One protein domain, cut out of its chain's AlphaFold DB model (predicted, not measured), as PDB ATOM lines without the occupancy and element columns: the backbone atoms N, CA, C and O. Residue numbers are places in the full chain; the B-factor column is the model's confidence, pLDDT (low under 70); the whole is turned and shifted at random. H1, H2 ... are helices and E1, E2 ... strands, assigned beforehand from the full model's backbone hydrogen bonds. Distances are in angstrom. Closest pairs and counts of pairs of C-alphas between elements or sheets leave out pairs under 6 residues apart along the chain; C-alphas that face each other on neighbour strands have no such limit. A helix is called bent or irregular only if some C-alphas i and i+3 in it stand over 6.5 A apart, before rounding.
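This is residues 2 to 46, 66 to 79, 204 to 226 and 251 to 268 of the 273 residues of an uncharacterized protein of Leishmania mexicana (strain MHOM/GT/2001/U1103) (UniProt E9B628). What shape comes first? One twisted sheet of five antiparallel strands forms a wall; H2 slants over its edge strand E5, while H1 and H3 only graze it. What makes it up? The printed part has 100 residues, with strands E1 to E5 in sheet order, then helices H1, H2 and H3, class mixed; it is compact and rounded, radius of gyration of the C-alphas 13.5 A, spans 37 by 37 by 28 A.

How do the strands pair? E1, residues 4 to 10, E2, 15 to 22, E3, 25 to 32, and E4, 37 to 43, form a meander, each strand the antiparallel neighbour of the one before, and successive pairs are hairpins. E5, residues 66 to 72, is E4's antiparallel neighbour. Within hydrogen-bond range are N 8 and O 17, 2.8 A, N 18 and O 29, 2.8 A, N 30 and O 39, 2.8 A, and N 40 and O 69, 2.9 A. Where are the helices? H1, residues 207 to 210, only grazes the sheet; its closest C-alphas to E2 are Phe 210 and Arg 17, 6.9 A. H2, residues 214 to 225, makes two layers with the sheet, a helix on one face, over E5 at a height of 8.5 A; the closest C-alphas, Cys 68 and Cys 216, are 5.4 A apart. H3, residues 251 to 265, only grazes the sheet with residues 253 to 257; every O i to N i+4 pair is within range in H2, 9 of 11 in H3, and H1 is too short for one.

Where are the anchors? E1 begins at C-alpha 4 (-12.892, 43.531, -22.752), and H3 ends at C-alpha 265 (-16.506, 25.205, -10.779). How long are the elements? E1 to E5 measure 20.2, 23.0, 23.1, 20.5 and 19.8 A, H2 16.7 A and H3 20.1 A. H1 is only just irregular, C-alphas 207 and 210 being 6.7 A apart, and H3 is irregular, C-alphas 260 and 263 being 7.1 A apart.

Where is it cut? Residues 47 to 65, 80 to 203 and 227 to 250 are not printed, with C-alpha gaps of 9.9, 16.7 and 27.0 A. How sure is the model? Mean pLDDT of the printed part is 70.9, and 45 residues are under 70, among them 218 to 226 and 251 to 268.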
ATOM      1  N   THR A   2     -19.112  47.493 -19.395       65.88
ATOM      2  CA  THR A   2     -18.534  46.514 -20.331       65.88
ATOM      3  C   THR A   2     -17.035  46.400 -20.094       65.88
ATOM      4  O   THR A   2     -16.349  47.414 -19.965       65.88
ATOM      5  N   GLN A   3     -16.539  45.170 -20.024       70.31
ATOM      6  CA  GLN A   3     -15.118  44.848 -19.934       70.31
ATOM      7  C   GLN A   3     -14.713  44.069 -21.184       70.31
ATOM      8  O   GLN A   3     -15.526  43.352 -21.766       70.31
ATOM      9  N   ILE A   4     -13.463  44.241 -21.608       75.88
ATOM     10  CA  ILE A   4     -12.892  43.531 -22.752       75.88
ATOM     11  C   ILE A   4     -11.605  42.871 -22.278       75.88
ATOM     12  O   ILE A   4     -10.848  43.439 -21.487       75.88
ATOM     13  N   GLY A   5     -11.374  41.658 -22.763       81.75
ATOM     14  CA  GLY A   5     -10.216  40.877 -22.386       81.75
ATOM     15  C   GLY A   5      -9.854  39.812 -23.405       81.75
ATOM     16  O   GLY A   5     -10.503  39.658 -24.439       81.75
ATOM     17  N   GLN A   6      -8.791  39.085 -23.090       85.31
ATOM     18  CA  GLN A   6      -8.279  37.958 -23.850       85.31
ATOM     19  C   GLN A   6      -8.374  36.705 -22.985       85.31
ATOM     20  O   GLN A   6      -7.930  36.702 -21.839       85.31
ATOM     21  N   LEU A   7      -8.965  35.651 -23.542       84.81
ATOM     22  CA  LEU A   7      -9.049  34.335 -22.924       84.81
ATOM     23  C   LEU A   7      -8.087  33.391 -23.645       84.81
ATOM     24  O   LEU A   7      -8.186  33.196 -24.854       84.81
ATOM     25  N   TYR A   8      -7.197  32.770 -22.883       84.19
ATOM     26  CA  TYR A   8      -6.267  31.752 -23.344       84.19
ATOM     27  C   TYR A   8      -6.589  30.439 -22.652       84.19
ATOM     28  O   TYR A   8      -6.683  30.387 -21.428       84.19
ATOM     29  N   VAL A   9      -6.730  29.372 -23.430       81.06
ATOM     30  CA  VAL A   9      -7.015  28.030 -22.920       81.06
ATOM     31  C   VAL A   9      -6.033  27.065 -23.559       81.06
ATOM     32  O   VAL A   9      -5.963  26.984 -24.784       81.06
ATOM     33  N   ASP A  10      -5.314  26.306 -22.737       80.06
ATOM     34  CA  ASP A  10      -4.441  25.235 -23.200       80.06
ATOM     35  C   ASP A  10      -4.765  23.937 -22.461       80.06
ATOM     36  O   ASP A  10      -4.504  23.781 -21.266       80.06
ATOM     37  N   ARG A  11      -5.338  22.983 -23.201       77.81
ATOM     38  CA  ARG A  11      -5.662  21.651 -22.676       77.81
ATOM     39  C   ARG A  11      -4.416  20.823 -22.383       77.81
ATOM     40  O   ARG A  11      -4.435  20.038 -21.443       77.81
ATOM     41  N   ALA A  12      -3.354  20.973 -23.174       79.38
ATOM     42  CA  ALA A  12      -2.121  20.228 -22.967       79.38
ATOM     43  C   ALA A  12      -1.410  20.734 -21.712       79.38
ATOM     44  O   ALA A  12      -0.989  19.924 -20.888       79.38
ATOM     45  N   ALA A  13      -1.321  22.054 -21.532       78.25
ATOM     46  CA  ALA A  13      -0.773  22.666 -20.322       78.25
ATOM     47  C   ALA A  13      -1.700  22.540 -19.097       78.25
ATOM     48  O   ALA A  13      -1.216  22.690 -17.978       78.25
ATOM     49  N   ASP A  14      -2.983  22.211 -19.294       81.69
ATOM     50  CA  ASP A  14      -4.039  22.226 -18.268       81.69
ATOM     51  C   ASP A  14      -4.042  23.575 -17.524       81.69
ATOM     52  O   ASP A  14      -3.940  23.662 -16.297       81.69
ATOM     53  N   ALA A  15      -4.063  24.650 -18.316       84.75
ATOM     54  CA  ALA A  15      -3.954  26.023 -17.850       84.75
ATOM     55  C   ALA A  15      -4.926  26.942 -18.594       84.75
ATOM     56  O   ALA A  15      -5.224  26.757 -19.780       84.75
ATOM     57  N   VAL A  16      -5.418  27.955 -17.885       83.00
ATOM     58  CA  VAL A  16      -6.320  28.972 -18.432       83.00
ATOM     59  C   VAL A  16      -5.861  30.340 -17.971       83.00
ATOM     60  O   VAL A  16      -5.493  30.509 -16.814       83.00
ATOM     61  N   ARG A  17      -5.888  31.329 -18.857       85.94
ATOM     62  CA  ARG A  17      -5.542  32.705 -18.518       85.94
ATOM     63  C   ARG A  17      -6.581  33.669 -19.065       85.94
ATOM     64  O   ARG A  17      -6.983  33.548 -20.217       85.94
ATOM     65  N   VAL A  18      -6.988  34.627 -18.249       84.62
ATOM     66  CA  VAL A  18      -7.880  35.720 -18.624       84.62
ATOM     67  C   VAL A  18      -7.158  37.023 -18.342       84.62
ATOM     68  O   VAL A  18      -6.866  37.329 -17.191       84.62
ATOM     69  N   ASP A  19      -6.894  37.796 -19.384       83.81
ATOM     70  CA  ASP A  19      -6.346  39.142 -19.260       83.81
ATOM     71  C   ASP A  19      -7.461  40.139 -19.536       83.81
ATOM     72  O   ASP A  19      -8.067  40.097 -20.602       83.81
ATOM     73  N   GLN A  20      -7.739  41.039 -18.601       80.81
ATOM     74  CA  GLN A  20      -8.756  42.072 -18.758       80.81
ATOM     75  C   GLN A  20      -8.117  43.450 -18.650       80.81
ATOM     76  O   GLN A  20      -7.147  43.661 -17.921       80.81
ATOM     77  N   VAL A  21      -8.682  44.403 -19.384       74.19
ATOM     78  CA  VAL A  21      -8.334  45.814 -19.236       74.19
ATOM     79  C   VAL A  21      -9.591  46.570 -18.854       74.19
ATOM     80  O   VAL A  21     -10.575  46.593 -19.596       74.19
ATOM     81  N   HIS A  22      -9.551  47.208 -17.691       68.75
ATOM     82  CA  HIS A  22     -10.647  48.019 -17.199       68.75
ATOM     83  C   HIS A  22     -10.132  49.367 -16.695       68.75
ATOM     84  O   HIS A  22      -9.220  49.423 -15.881       68.75
ATOM     85  N   ARG A  23     -10.685  50.475 -17.214       69.31
ATOM     86  CA  ARG A  23     -10.277  51.855 -16.853       69.31
ATOM     87  C   ARG A  23      -8.756  52.095 -16.914       69.31
ATOM     88  O   ARG A  23      -8.205  52.836 -16.109       69.31
ATOM     89  N   GLY A  24      -8.079  51.468 -17.877       68.06
ATOM     90  CA  GLY A  24      -6.625  51.583 -18.047       68.06
ATOM     91  C   GLY A  24      -5.793  50.741 -17.074       68.06
ATOM     92  O   GLY A  24      -4.572  50.766 -17.169       68.06
ATOM     93  N   GLN A  25      -6.421  49.971 -16.183       71.19
ATOM     94  CA  GLN A  25      -5.750  48.984 -15.342       71.19
ATOM     95  C   GLN A  25      -5.846  47.606 -15.987       71.19
ATOM     96  O   GLN A  25      -6.927  47.165 -16.392       71.19
ATOM     97  N   ARG A  26      -4.702  46.928 -16.095       78.44
ATOM     98  CA  ARG A  26      -4.642  45.544 -16.549       78.44
ATOM     99  C   ARG A  26      -4.745  44.626 -15.341       78.44
ATOM    100  O   ARG A  26      -3.933  44.707 -14.421       78.44
ATOM    101  N   THR A  27      -5.723  43.735 -15.382       80.75
ATOM    102  CA  THR A  27      -5.852  42.618 -14.454       80.75
ATOM    103  C   THR A  27      -5.639  41.327 -15.224       80.75
ATOM    104  O   THR A  27      -5.888  41.224 -16.429       80.75
ATOM    105  N   SER A  28      -5.082  40.331 -14.561       84.12
ATOM    106  CA  SER A  28      -4.796  39.047 -15.175       84.12
ATOM    107  C   SER A  28      -5.058  37.945 -14.175       84.12
ATOM    108  O   SER A  28      -4.671  38.019 -13.008       84.12
ATOM    109  N   PHE A  29      -5.742  36.925 -14.658       83.19
ATOM    110  CA  PHE A  29      -6.132  35.761 -13.902       83.19
ATOM    111  C   PHE A  29      -5.552  34.533 -14.580       83.19
ATOM    112  O   PHE A  29      -5.806  34.305 -15.758       83.19
ATOM    113  N   LEU A  30      -4.762  33.753 -13.858       86.62
ATOM    114  CA  LEU A  30      -4.111  32.551 -14.364       86.62
ATOM    115  C   LEU A  30      -4.511  31.368 -13.488       86.62
ATOM    116  O   LEU A  30      -4.293  31.389 -12.283       86.62
ATOM    117  N   LEU A  31      -5.054  30.330 -14.107       83.25
ATOM    118  CA  LEU A  31      -5.343  29.035 -13.511       83.25
ATOM    119  C   LEU A  31      -4.312  28.022 -13.984       83.25
ATOM    120  O   LEU A  31      -4.084  27.866 -15.184       83.25
ATOM    121  N   ASP A  32      -3.745  27.301 -13.029       85.69
ATOM    122  CA  ASP A  32      -2.864  26.162 -13.235       85.69
ATOM    123  C   ASP A  32      -3.525  24.942 -12.583       85.69
ATOM    124  O   ASP A  32      -3.372  24.682 -11.384       85.69
ATOM    125  N   ASN A  33      -4.301  24.203 -13.380       81.69
ATOM    126  CA  ASN A  33      -5.045  23.034 -12.908       81.69
ATOM    127  C   ASN A  33      -4.124  21.855 -12.582       81.69
ATOM    128  O   ASN A  33      -4.512  20.990 -11.794       81.69
ATOM    129  N   ARG A  34      -2.907  21.799 -13.148       85.12
ATOM    130  CA  ARG A  34      -1.934  20.745 -12.813       85.12
ATOM    131  C   ARG A  34      -1.547  20.801 -11.344       85.12
ATOM    132  O   ARG A  34      -1.377  19.760 -10.719       85.12
ATOM    133  N   HIS A  35      -1.432  22.013 -10.809       84.25
ATOM    134  CA  HIS A  35      -1.034  22.263  -9.425       84.25
ATOM    135  C   HIS A  35      -2.182  22.784  -8.551       84.25
ATOM    136  O   HIS A  35      -1.925  23.191  -7.421       84.25
ATOM    137  N   LEU A  36      -3.419  22.785  -9.066       78.50
ATOM    138  CA  LEU A  36      -4.626  23.241  -8.368       78.50
ATOM    139  C   LEU A  36      -4.442  24.604  -7.693       78.50
ATOM    140  O   LEU A  36      -4.697  24.789  -6.504       78.50
ATOM    141  N   ARG A  37      -3.965  25.573  -8.465       82.06
ATOM    142  CA  ARG A  37      -3.700  26.923  -7.978       82.06
ATOM    143  C   ARG A  37      -4.131  27.944  -9.005       82.06
ATOM    144  O   ARG A  37      -4.112  27.675 -10.206       82.06
ATOM    145  N   GLY A  38      -4.456  29.132  -8.533       81.62
ATOM    146  CA  GLY A  38      -4.612  30.268  -9.409       81.62
ATOM    147  C   GLY A  38      -3.988  31.530  -8.852       81.62
ATOM    148  O   GLY A  38      -3.617  31.635  -7.680       81.62
ATOM    149  N   PHE A  39      -3.815  32.468  -9.766       82.75
ATOM    150  CA  PHE A  39      -3.084  33.697  -9.576       82.75
ATOM    151  C   PHE A  39      -3.933  34.837 -10.104       82.75
ATOM    152  O   PHE A  39      -4.391  34.792 -11.243       82.75
ATOM    153  N   PHE A  40      -4.101  35.868  -9.293       81.19
ATOM    154  CA  PHE A  40      -4.697  37.126  -9.705       81.19
ATOM    155  C   PHE A  40      -3.655  38.221  -9.537       81.19
ATOM    156  O   PHE A  40      -3.159  38.439  -8.433       81.19
ATOM    157  N   PHE A  41      -3.289  38.887 -10.622       83.12
ATOM    158  CA  PHE A  41      -2.276  39.932 -10.595       83.12
ATOM    159  C   PHE A  41      -2.698  41.146 -11.409       83.12
ATOM    160  O   PHE A  41      -3.410  41.033 -12.407       83.12
ATOM    161  N   PHE A  42      -2.281  42.320 -10.946       81.38
ATOM    162  CA  PHE A  42      -2.678  43.597 -11.524       81.38
ATOM    163  C   PHE A  42      -1.586  44.649 -11.358       81.38
ATOM    164  O   PHE A  42      -0.797  44.612 -10.405       81.38
ATOM    165  N   ASP A  43      -1.559  45.592 -12.295       75.62
ATOM    166  CA  ASP A  43      -0.655  46.735 -12.244       75.62
ATOM    167  C   ASP A  43      -1.172  47.745 -11.214       75.62
ATOM    168  O   ASP A  43      -2.318  48.195 -11.288       75.62
ATOM    169  N   THR A  44      -0.335  48.128 -10.247       63.62
ATOM    170  CA  THR A  44      -0.631  49.306  -9.423       63.62
ATOM    171  C   THR A  44      -0.139  50.567 -10.129       63.62
ATOM    172  O   THR A  44       0.947  50.544 -10.720       63.62
ATOM    173  N   PRO A  45      -0.902  51.678 -10.090       55.91
ATOM    174  CA  PRO A  45      -0.387  52.954 -10.560       55.91
ATOM    175  C   PRO A  45       0.883  53.297  -9.775       55.91
ATOM    176  O   PRO A  45       0.925  53.182  -8.548       55.91
ATOM    177  N   SER A  46       1.932  53.695 -10.490       50.75
ATOM    178  CA  SER A  46       3.184  54.176  -9.912       50.75
ATOM    179  C   SER A  46       2.933  55.518  -9.212       50.75
ATOM    180  O   SER A  46       3.066  56.579  -9.817       50.75
ATOM    181  N   GLN A  66       3.619  45.235  -9.694       65.81
ATOM    182  CA  GLN A  66       2.533  44.275  -9.867       65.81
ATOM    183  C   GLN A  66       2.204  43.624  -8.523       65.81
ATOM    184  O   GLN A  66       3.070  43.008  -7.897       65.81
ATOM    185  N   ARG A  67       0.951  43.748  -8.072       75.31
ATOM    186  CA  ARG A  67       0.439  42.991  -6.918       75.31
ATOM    187  C   ARG A  67      -0.031  41.623  -7.388       75.31
ATOM    188  O   ARG A  67      -0.533  41.500  -8.501       75.31
ATOM    189  N   CYS A  68       0.150  40.603  -6.550       80.06
ATOM    190  CA  CYS A  68      -0.274  39.243  -6.854       80.06
ATOM    191  C   CYS A  68      -0.948  38.580  -5.655       80.06
ATOM    192  O   CYS A  68      -0.392  38.554  -4.558       80.06
ATOM    193  N   HIS A  69      -2.115  38.003  -5.906       76.38
ATOM    194  CA  HIS A  69      -2.854  37.140  -5.003       76.38
ATOM    195  C   HIS A  69      -2.783  35.709  -5.521       76.38
ATOM    196  O   HIS A  69      -2.917  35.462  -6.721       76.38
ATOM    197  N   VAL A  70      -2.574  34.771  -4.605       76.25
ATOM    198  CA  VAL A  70      -2.502  33.343  -4.903       76.25
ATOM    199  C   VAL A  70      -3.607  32.646  -4.132       76.25
ATOM    200  O   VAL A  70      -3.779  32.899  -2.942       76.25
ATOM    201  N   PHE A  71      -4.338  31.766  -4.800       71.69
ATOM    202  CA  PHE A  71      -5.380  30.951  -4.188       71.69
ATOM    203  C   PHE A  71      -5.209  29.494  -4.610       71.69
ATOM    204  O   PHE A  71      -4.739  29.190  -5.708       71.69
ATOM    205  N   TYR A  72      -5.583  28.588  -3.714       72.38
ATOM    206  CA  TYR A  72      -5.611  27.159  -3.994       72.38
ATOM    207  C   TYR A  72      -7.006  26.762  -4.445       72.38
ATOM    208  O   TYR A  72      -8.009  27.205  -3.887       72.38
ATOM    209  N   LEU A  73      -7.053  25.927  -5.471       67.00
ATOM    210  CA  LEU A  73      -8.284  25.390  -6.010       67.00
ATOM    211  C   LEU A  73      -8.561  24.055  -5.318       67.00
ATOM    212  O   LEU A  73      -7.665  23.217  -5.234       67.00
ATOM    213  N   PRO A  74      -9.791  23.803  -4.850       62.47
ATOM    214  CA  PRO A  74     -10.131  22.493  -4.307       62.47
ATOM    215  C   PRO A  74     -10.093  21.411  -5.398       62.47
ATOM    216  O   PRO A  74      -9.749  20.261  -5.123       62.47
ATOM    217  N   HIS A  75     -10.415  21.777  -6.646       67.62
ATOM    218  CA  HIS A  75     -10.538  20.875  -7.793       67.62
ATOM    219  C   HIS A  75     -10.100  21.555  -9.096       67.62
ATOM    220  O   HIS A  75      -9.940  22.775  -9.149       67.62
ATOM    221  N   LYS A  76      -9.922  20.763 -10.162       70.81
ATOM    222  CA  LYS A  76      -9.643  21.296 -11.501       70.81
ATOM    223  C   LYS A  76     -10.836  22.086 -12.019       70.81
ATOM    224  O   LYS A  76     -11.976  21.644 -11.902       70.81
ATOM    225  N   VAL A  77     -10.544  23.207 -12.659       67.19
ATOM    226  CA  VAL A  77     -11.531  24.077 -13.287       67.19
ATOM    227  C   VAL A  77     -11.499  23.796 -14.783       67.19
ATOM    228  O   VAL A  77     -10.496  24.061 -15.449       67.19
ATOM    229  N   ALA A  78     -12.560  23.205 -15.328       63.16
ATOM    230  CA  ALA A  78     -12.588  22.929 -16.759       63.16
ATOM    231  C   ALA A  78     -12.836  24.236 -17.538       63.16
ATOM    232  O   ALA A  78     -13.694  25.030 -17.147       63.16
ATOM    233  N   PRO A  79     -12.094  24.480 -18.634       64.19
ATOM    234  CA  PRO A  79     -12.356  25.629 -19.493       64.19
ATOM    235  C   PRO A  79     -13.746  25.504 -20.121       64.19
ATOM    236  O   PRO A  79     -14.284  24.398 -20.170       64.19
ATOM    237  N   LYS A 204      -1.161  27.180 -31.850       63.94
ATOM    238  CA  LYS A 204      -0.192  26.753 -30.828       63.94
ATOM    239  C   LYS A 204       0.246  27.985 -30.032       63.94
ATOM    240  O   LYS A 204       0.874  28.888 -30.584       63.94
ATOM    241  N   LEU A 205      -0.128  28.032 -28.759       63.25
ATOM    242  CA  LEU A 205       0.203  29.142 -27.874       63.25
ATOM    243  C   LEU A 205       1.718  29.208 -27.648       63.25
ATOM    244  O   LEU A 205       2.416  28.191 -27.658       63.25
ATOM    245  N   ARG A 206       2.236  30.422 -27.439       66.12
ATOM    246  CA  ARG A 206       3.622  30.592 -26.989       66.12
ATOM    247  C   ARG A 206       3.744  30.031 -25.563       66.12
ATOM    248  O   ARG A 206       2.860  30.327 -24.756       66.12
ATOM    249  N   PRO A 207       4.820  29.295 -25.226       62.47
ATOM    250  CA  PRO A 207       5.000  28.705 -23.895       62.47
ATOM    251  C   PRO A 207       4.861  29.720 -22.749       62.47
ATOM    252  O   PRO A 207       4.339  29.398 -21.685       62.47
ATOM    253  N   ASP A 208       5.261  30.967 -22.998       76.81
ATOM    254  CA  ASP A 208       5.343  32.012 -21.976       76.81
ATOM    255  C   ASP A 208       3.985  32.607 -21.565       76.81
ATOM    256  O   ASP A 208       3.907  33.329 -20.574       76.81
ATOM    257  N   VAL A 209       2.891  32.312 -22.283       82.69
ATOM    258  CA  VAL A 209       1.559  32.876 -21.971       82.69
ATOM    259  C   VAL A 209       1.073  32.441 -20.586       82.69
ATOM    260  O   VAL A 209       0.446  33.231 -19.878       82.69
ATOM    261  N   PHE A 210       1.403  31.219 -20.167       86.25
ATOM    262  CA  PHE A 210       1.019  30.669 -18.862       86.25
ATOM    263  C   PHE A 210       2.144  30.734 -17.823       86.25
ATOM    264  O   PHE A 210       2.023  30.144 -16.749       86.25
ATOM    265  N   ALA A 211       3.243  31.436 -18.116       84.75
ATOM    266  CA  ALA A 211       4.310  31.617 -17.146       84.75
ATOM    267  C   ALA A 211       3.795  32.421 -15.942       84.75
ATOM    268  O   ALA A 211       3.242  33.513 -16.088       84.75
ATOM    269  N   VAL A 212       3.988  31.871 -14.741       82.00
ATOM    270  CA  VAL A 212       3.643  32.554 -13.491       82.00
ATOM    271  C   VAL A 212       4.619  33.716 -13.292       82.00
ATOM    272  O   VAL A 212       5.830  33.480 -13.273       82.00
ATOM    273  N   PRO A 213       4.135  34.955 -13.103       79.06
ATOM    274  CA  PRO A 213       5.023  36.088 -12.891       79.06
ATOM    275  C   PRO A 213       5.925  35.900 -11.653       79.06
ATOM    276  O   PRO A 213       5.450  35.400 -10.624       79.06
ATOM    277  N   PRO A 214       7.209  36.314 -11.689       76.00
ATOM    278  CA  PRO A 214       8.158  36.093 -10.593       76.00
ATOM    279  C   PRO A 214       7.659  36.578  -9.226       76.00
ATOM    280  O   PRO A 214       7.828  35.888  -8.222       76.00
ATOM    281  N   GLN A 215       6.962  37.710  -9.176       71.50
ATOM    282  CA  GLN A 215       6.373  38.263  -7.956       71.50
ATOM    283  C   GLN A 215       5.342  37.328  -7.299       71.50
ATOM    284  O   GLN A 215       5.289  37.237  -6.074       71.50
ATOM    285  N   CYS A 216       4.586  36.561  -8.089       74.44
ATOM    286  CA  CYS A 216       3.658  35.550  -7.579       74.44
ATOM    287  C   CYS A 216       4.405  34.334  -7.008       74.44
ATOM    288  O   CYS A 216       3.960  33.719  -6.039       74.44
ATOM    289  N   THR A 217       5.574  34.003  -7.568       70.19
ATOM    290  CA  THR A 217       6.408  32.901  -7.059       70.19
ATOM    291  C   THR A 217       7.044  33.222  -5.702       70.19
ATOM    292  O   THR A 217       7.219  32.324  -4.881       70.19
ATOM    293  N   VAL A 218       7.331  34.500  -5.420       61.91
ATOM    294  CA  VAL A 218       7.834  34.949  -4.109       61.91
ATOM    295  C   VAL A 218       6.761  34.804  -3.028       61.91
ATOM    296  O   VAL A 218       7.068  34.332  -1.934       61.91
ATOM    297  N   VAL A 219       5.507  35.151  -3.337       60.53
ATOM    298  CA  VAL A 219       4.367  34.950  -2.423       60.53
ATOM    299  C   VAL A 219       4.178  33.463  -2.126       60.53
ATOM    300  O   VAL A 219       4.123  33.081  -0.961       60.53
ATOM    301  N   LEU A 220       4.197  32.612  -3.160       58.41
ATOM    302  CA  LEU A 220       4.146  31.155  -2.995       58.41
ATOM    303  C   LEU A 220       5.239  30.632  -2.054       58.41
ATOM    304  O   LEU A 220       4.942  29.866  -1.141       58.41
ATOM    305  N   ARG A 221       6.497  31.064  -2.241       58.19
ATOM    306  CA  ARG A 221       7.620  30.633  -1.390       58.19
ATOM    307  C   ARG A 221       7.433  31.046   0.067       58.19
ATOM    308  O   ARG A 221       7.706  30.231   0.948       58.19
ATOM    309  N   LYS A 222       6.942  32.264   0.318       54.69
ATOM    310  CA  LYS A 222       6.651  32.752   1.675       54.69
ATOM    311  C   LYS A 222       5.604  31.882   2.367       54.69
ATOM    312  O   LYS A 222       5.897  31.386   3.450       54.69
ATOM    313  N   VAL A 223       4.481  31.603   1.700       50.56
ATOM    314  CA  VAL A 223       3.396  30.745   2.218       50.56
ATOM    315  C   VAL A 223       3.883  29.320   2.510       50.56
ATOM    316  O   VAL A 223       3.512  28.729   3.516       50.56
ATOM    317  N   THR A 224       4.767  28.767   1.675       49.72
ATOM    318  CA  THR A 224       5.346  27.434   1.929       49.72
ATOM    319  C   THR A 224       6.428  27.422   3.015       49.72
ATOM    320  O   THR A 224       6.679  26.376   3.605       49.72
ATOM    321  N   SER A 225       7.080  28.559   3.285       43.03
ATOM    322  CA  SER A 225       8.119  28.677   4.320       43.03
ATOM    323  C   SER A 225       7.562  28.990   5.714       43.03
ATOM    324  O   SER A 225       8.194  28.639   6.706       43.03
ATOM    325  N   SER A 226       6.367  29.586   5.811       42.41
ATOM    326  CA  SER A 226       5.653  29.861   7.068       42.41
ATOM    327  C   SER A 226       4.758  28.689   7.496       42.41
ATOM    328  O   SER A 226       3.603  28.862   7.892       42.41
ATOM    329  N   LEU A 251     -12.140  45.298  -6.354       57.22
ATOM    330  CA  LEU A 251     -13.167  44.395  -5.825       57.22
ATOM    331  C   LEU A 251     -14.211  44.039  -6.887       57.22
ATOM    332  O   LEU A 251     -14.761  42.942  -6.873       57.22
ATOM    333  N   LEU A 252     -14.479  44.957  -7.819       58.06
ATOM    334  CA  LEU A 252     -15.455  44.748  -8.881       58.06
ATOM    335  C   LEU A 252     -14.922  43.796  -9.960       58.06
ATOM    336  O   LEU A 252     -15.661  42.943 -10.446       58.06
ATOM    337  N   GLU A 253     -13.653  43.924 -10.336       61.03
ATOM    338  CA  GLU A 253     -12.979  43.049 -11.296       61.03
ATOM    339  C   GLU A 253     -12.852  41.635 -10.732       61.03
ATOM    340  O   GLU A 253     -13.158  40.671 -11.433       61.03
ATOM    341  N   LEU A 254     -12.486  41.518  -9.450       58.53
ATOM    342  CA  LEU A 254     -12.451  40.234  -8.761       58.53
ATOM    343  C   LEU A 254     -13.844  39.589  -8.728       58.53
ATOM    344  O   LEU A 254     -13.982  38.454  -9.170       58.53
ATOM    345  N   ALA A 255     -14.884  40.331  -8.329       61.09
ATOM    346  CA  ALA A 255     -16.260  39.828  -8.320       61.09
ATOM    347  C   ALA A 255     -16.758  39.427  -9.723       61.09
ATOM    348  O   ALA A 255     -17.466  38.435  -9.880       61.09
ATOM    349  N   THR A 256     -16.369  40.165 -10.768       61.72
ATOM    350  CA  THR A 256     -16.742  39.844 -12.158       61.72
ATOM    351  C   THR A 256     -16.056  38.565 -12.637       61.72
ATOM    352  O   THR A 256     -16.682  37.735 -13.298       61.72
ATOM    353  N   ILE A 257     -14.779  38.380 -12.289       64.25
ATOM    354  CA  ILE A 257     -14.029  37.156 -12.586       64.25
ATOM    355  C   ILE A 257     -14.602  35.976 -11.796       64.25
ATOM    356  O   ILE A 257     -14.813  34.916 -12.375       64.25
ATOM    357  N   GLU A 258     -14.922  36.149 -10.514       65.31
ATOM    358  CA  GLU A 258     -15.572  35.118  -9.701       65.31
ATOM    359  C   GLU A 258     -16.897  34.665 -10.331       65.31
ATOM    360  O   GLU A 258     -17.093  33.465 -10.527       65.31
ATOM    361  N   LEU A 259     -17.752  35.608 -10.753       62.88
ATOM    362  CA  LEU A 259     -18.997  35.318 -11.475       62.88
ATOM    363  C   LEU A 259     -18.754  34.590 -12.805       62.88
ATOM    364  O   LEU A 259     -19.459  33.630 -13.117       62.88
ATOM    365  N   PHE A 260     -17.752  35.010 -13.583       68.06
ATOM    366  CA  PHE A 260     -17.384  34.356 -14.843       68.06
ATOM    367  C   PHE A 260     -16.917  32.908 -14.647       68.06
ATOM    368  O   PHE A 260     -17.175  32.055 -15.496       68.06
ATOM    369  N   LEU A 261     -16.253  32.621 -13.527       67.50
ATOM    370  CA  LEU A 261     -15.717  31.299 -13.206       67.50
ATOM    371  C   LEU A 261     -16.733  30.383 -12.513       67.50
ATOM    372  O   LEU A 261     -16.490  29.176 -12.438       67.50
ATOM    373  N   LEU A 262     -17.877  30.901 -12.046       64.50
ATOM    374  CA  LEU A 262     -18.931  30.089 -11.422       64.50
ATOM    375  C   LEU A 262     -19.309  28.854 -12.258       64.50
ATOM    376  O   LEU A 262     -19.341  27.752 -11.701       64.50
ATOM    377  N   PRO A 263     -19.546  28.953 -13.581       58.19
ATOM    378  CA  PRO A 263     -19.923  27.787 -14.376       58.19
ATOM    379  C   PRO A 263     -18.782  26.779 -14.520       58.19
ATOM    380  O   PRO A 263     -19.025  25.602 -14.774       58.19
ATOM    381  N   TRP A 264     -17.536  27.214 -14.320       62.69
ATOM    382  CA  TRP A 264     -16.358  26.368 -14.467       62.69
ATOM    383  C   TRP A 264     -16.069  25.534 -13.206       62.69
ATOM    384  O   TRP A 264     -15.464  24.467 -13.305       62.69
ATOM    385  N   ASN A 265     -16.576  25.958 -12.040       53.84
ATOM    386  CA  ASN A 265     -16.506  25.205 -10.779       53.84
ATOM    387  C   ASN A 265     -17.421  23.964 -10.751       53.84
ATOM    388  O   ASN A 265     -17.183  23.042  -9.973       53.84
ATOM    389  N   VAL A 266     -18.459  23.904 -11.598       45.88
ATOM    390  CA  VAL A 266     -19.472  22.820 -11.574       45.88
ATOM    391  C   VAL A 266     -19.166  21.685 -12.553       45.88
ATOM    392  O   VAL A 266     -19.924  20.720 -12.686       45.88
ATOM    393  N   LEU A 267     -18.025  21.747 -13.234       45.88
ATOM    394  CA  LEU A 267     -17.599  20.746 -14.207       45.88
ATOM    395  C   LEU A 267     -16.872  19.587 -13.511       45.88
ATOM    396  O   LEU A 267     -15.803  19.153 -13.925       45.88
ATOM    397  N   GLN A 268     -17.497  19.050 -12.462       41.97
ATOM    398  CA  GLN A 268     -16.981  17.940 -11.662       41.97
ATOM    399  C   GLN A 268     -16.884  16.608 -12.431       41.97
ATOM    400  O   GLN A 268     -16.300  15.682 -11.893       41.97
TER     401      GLN A 268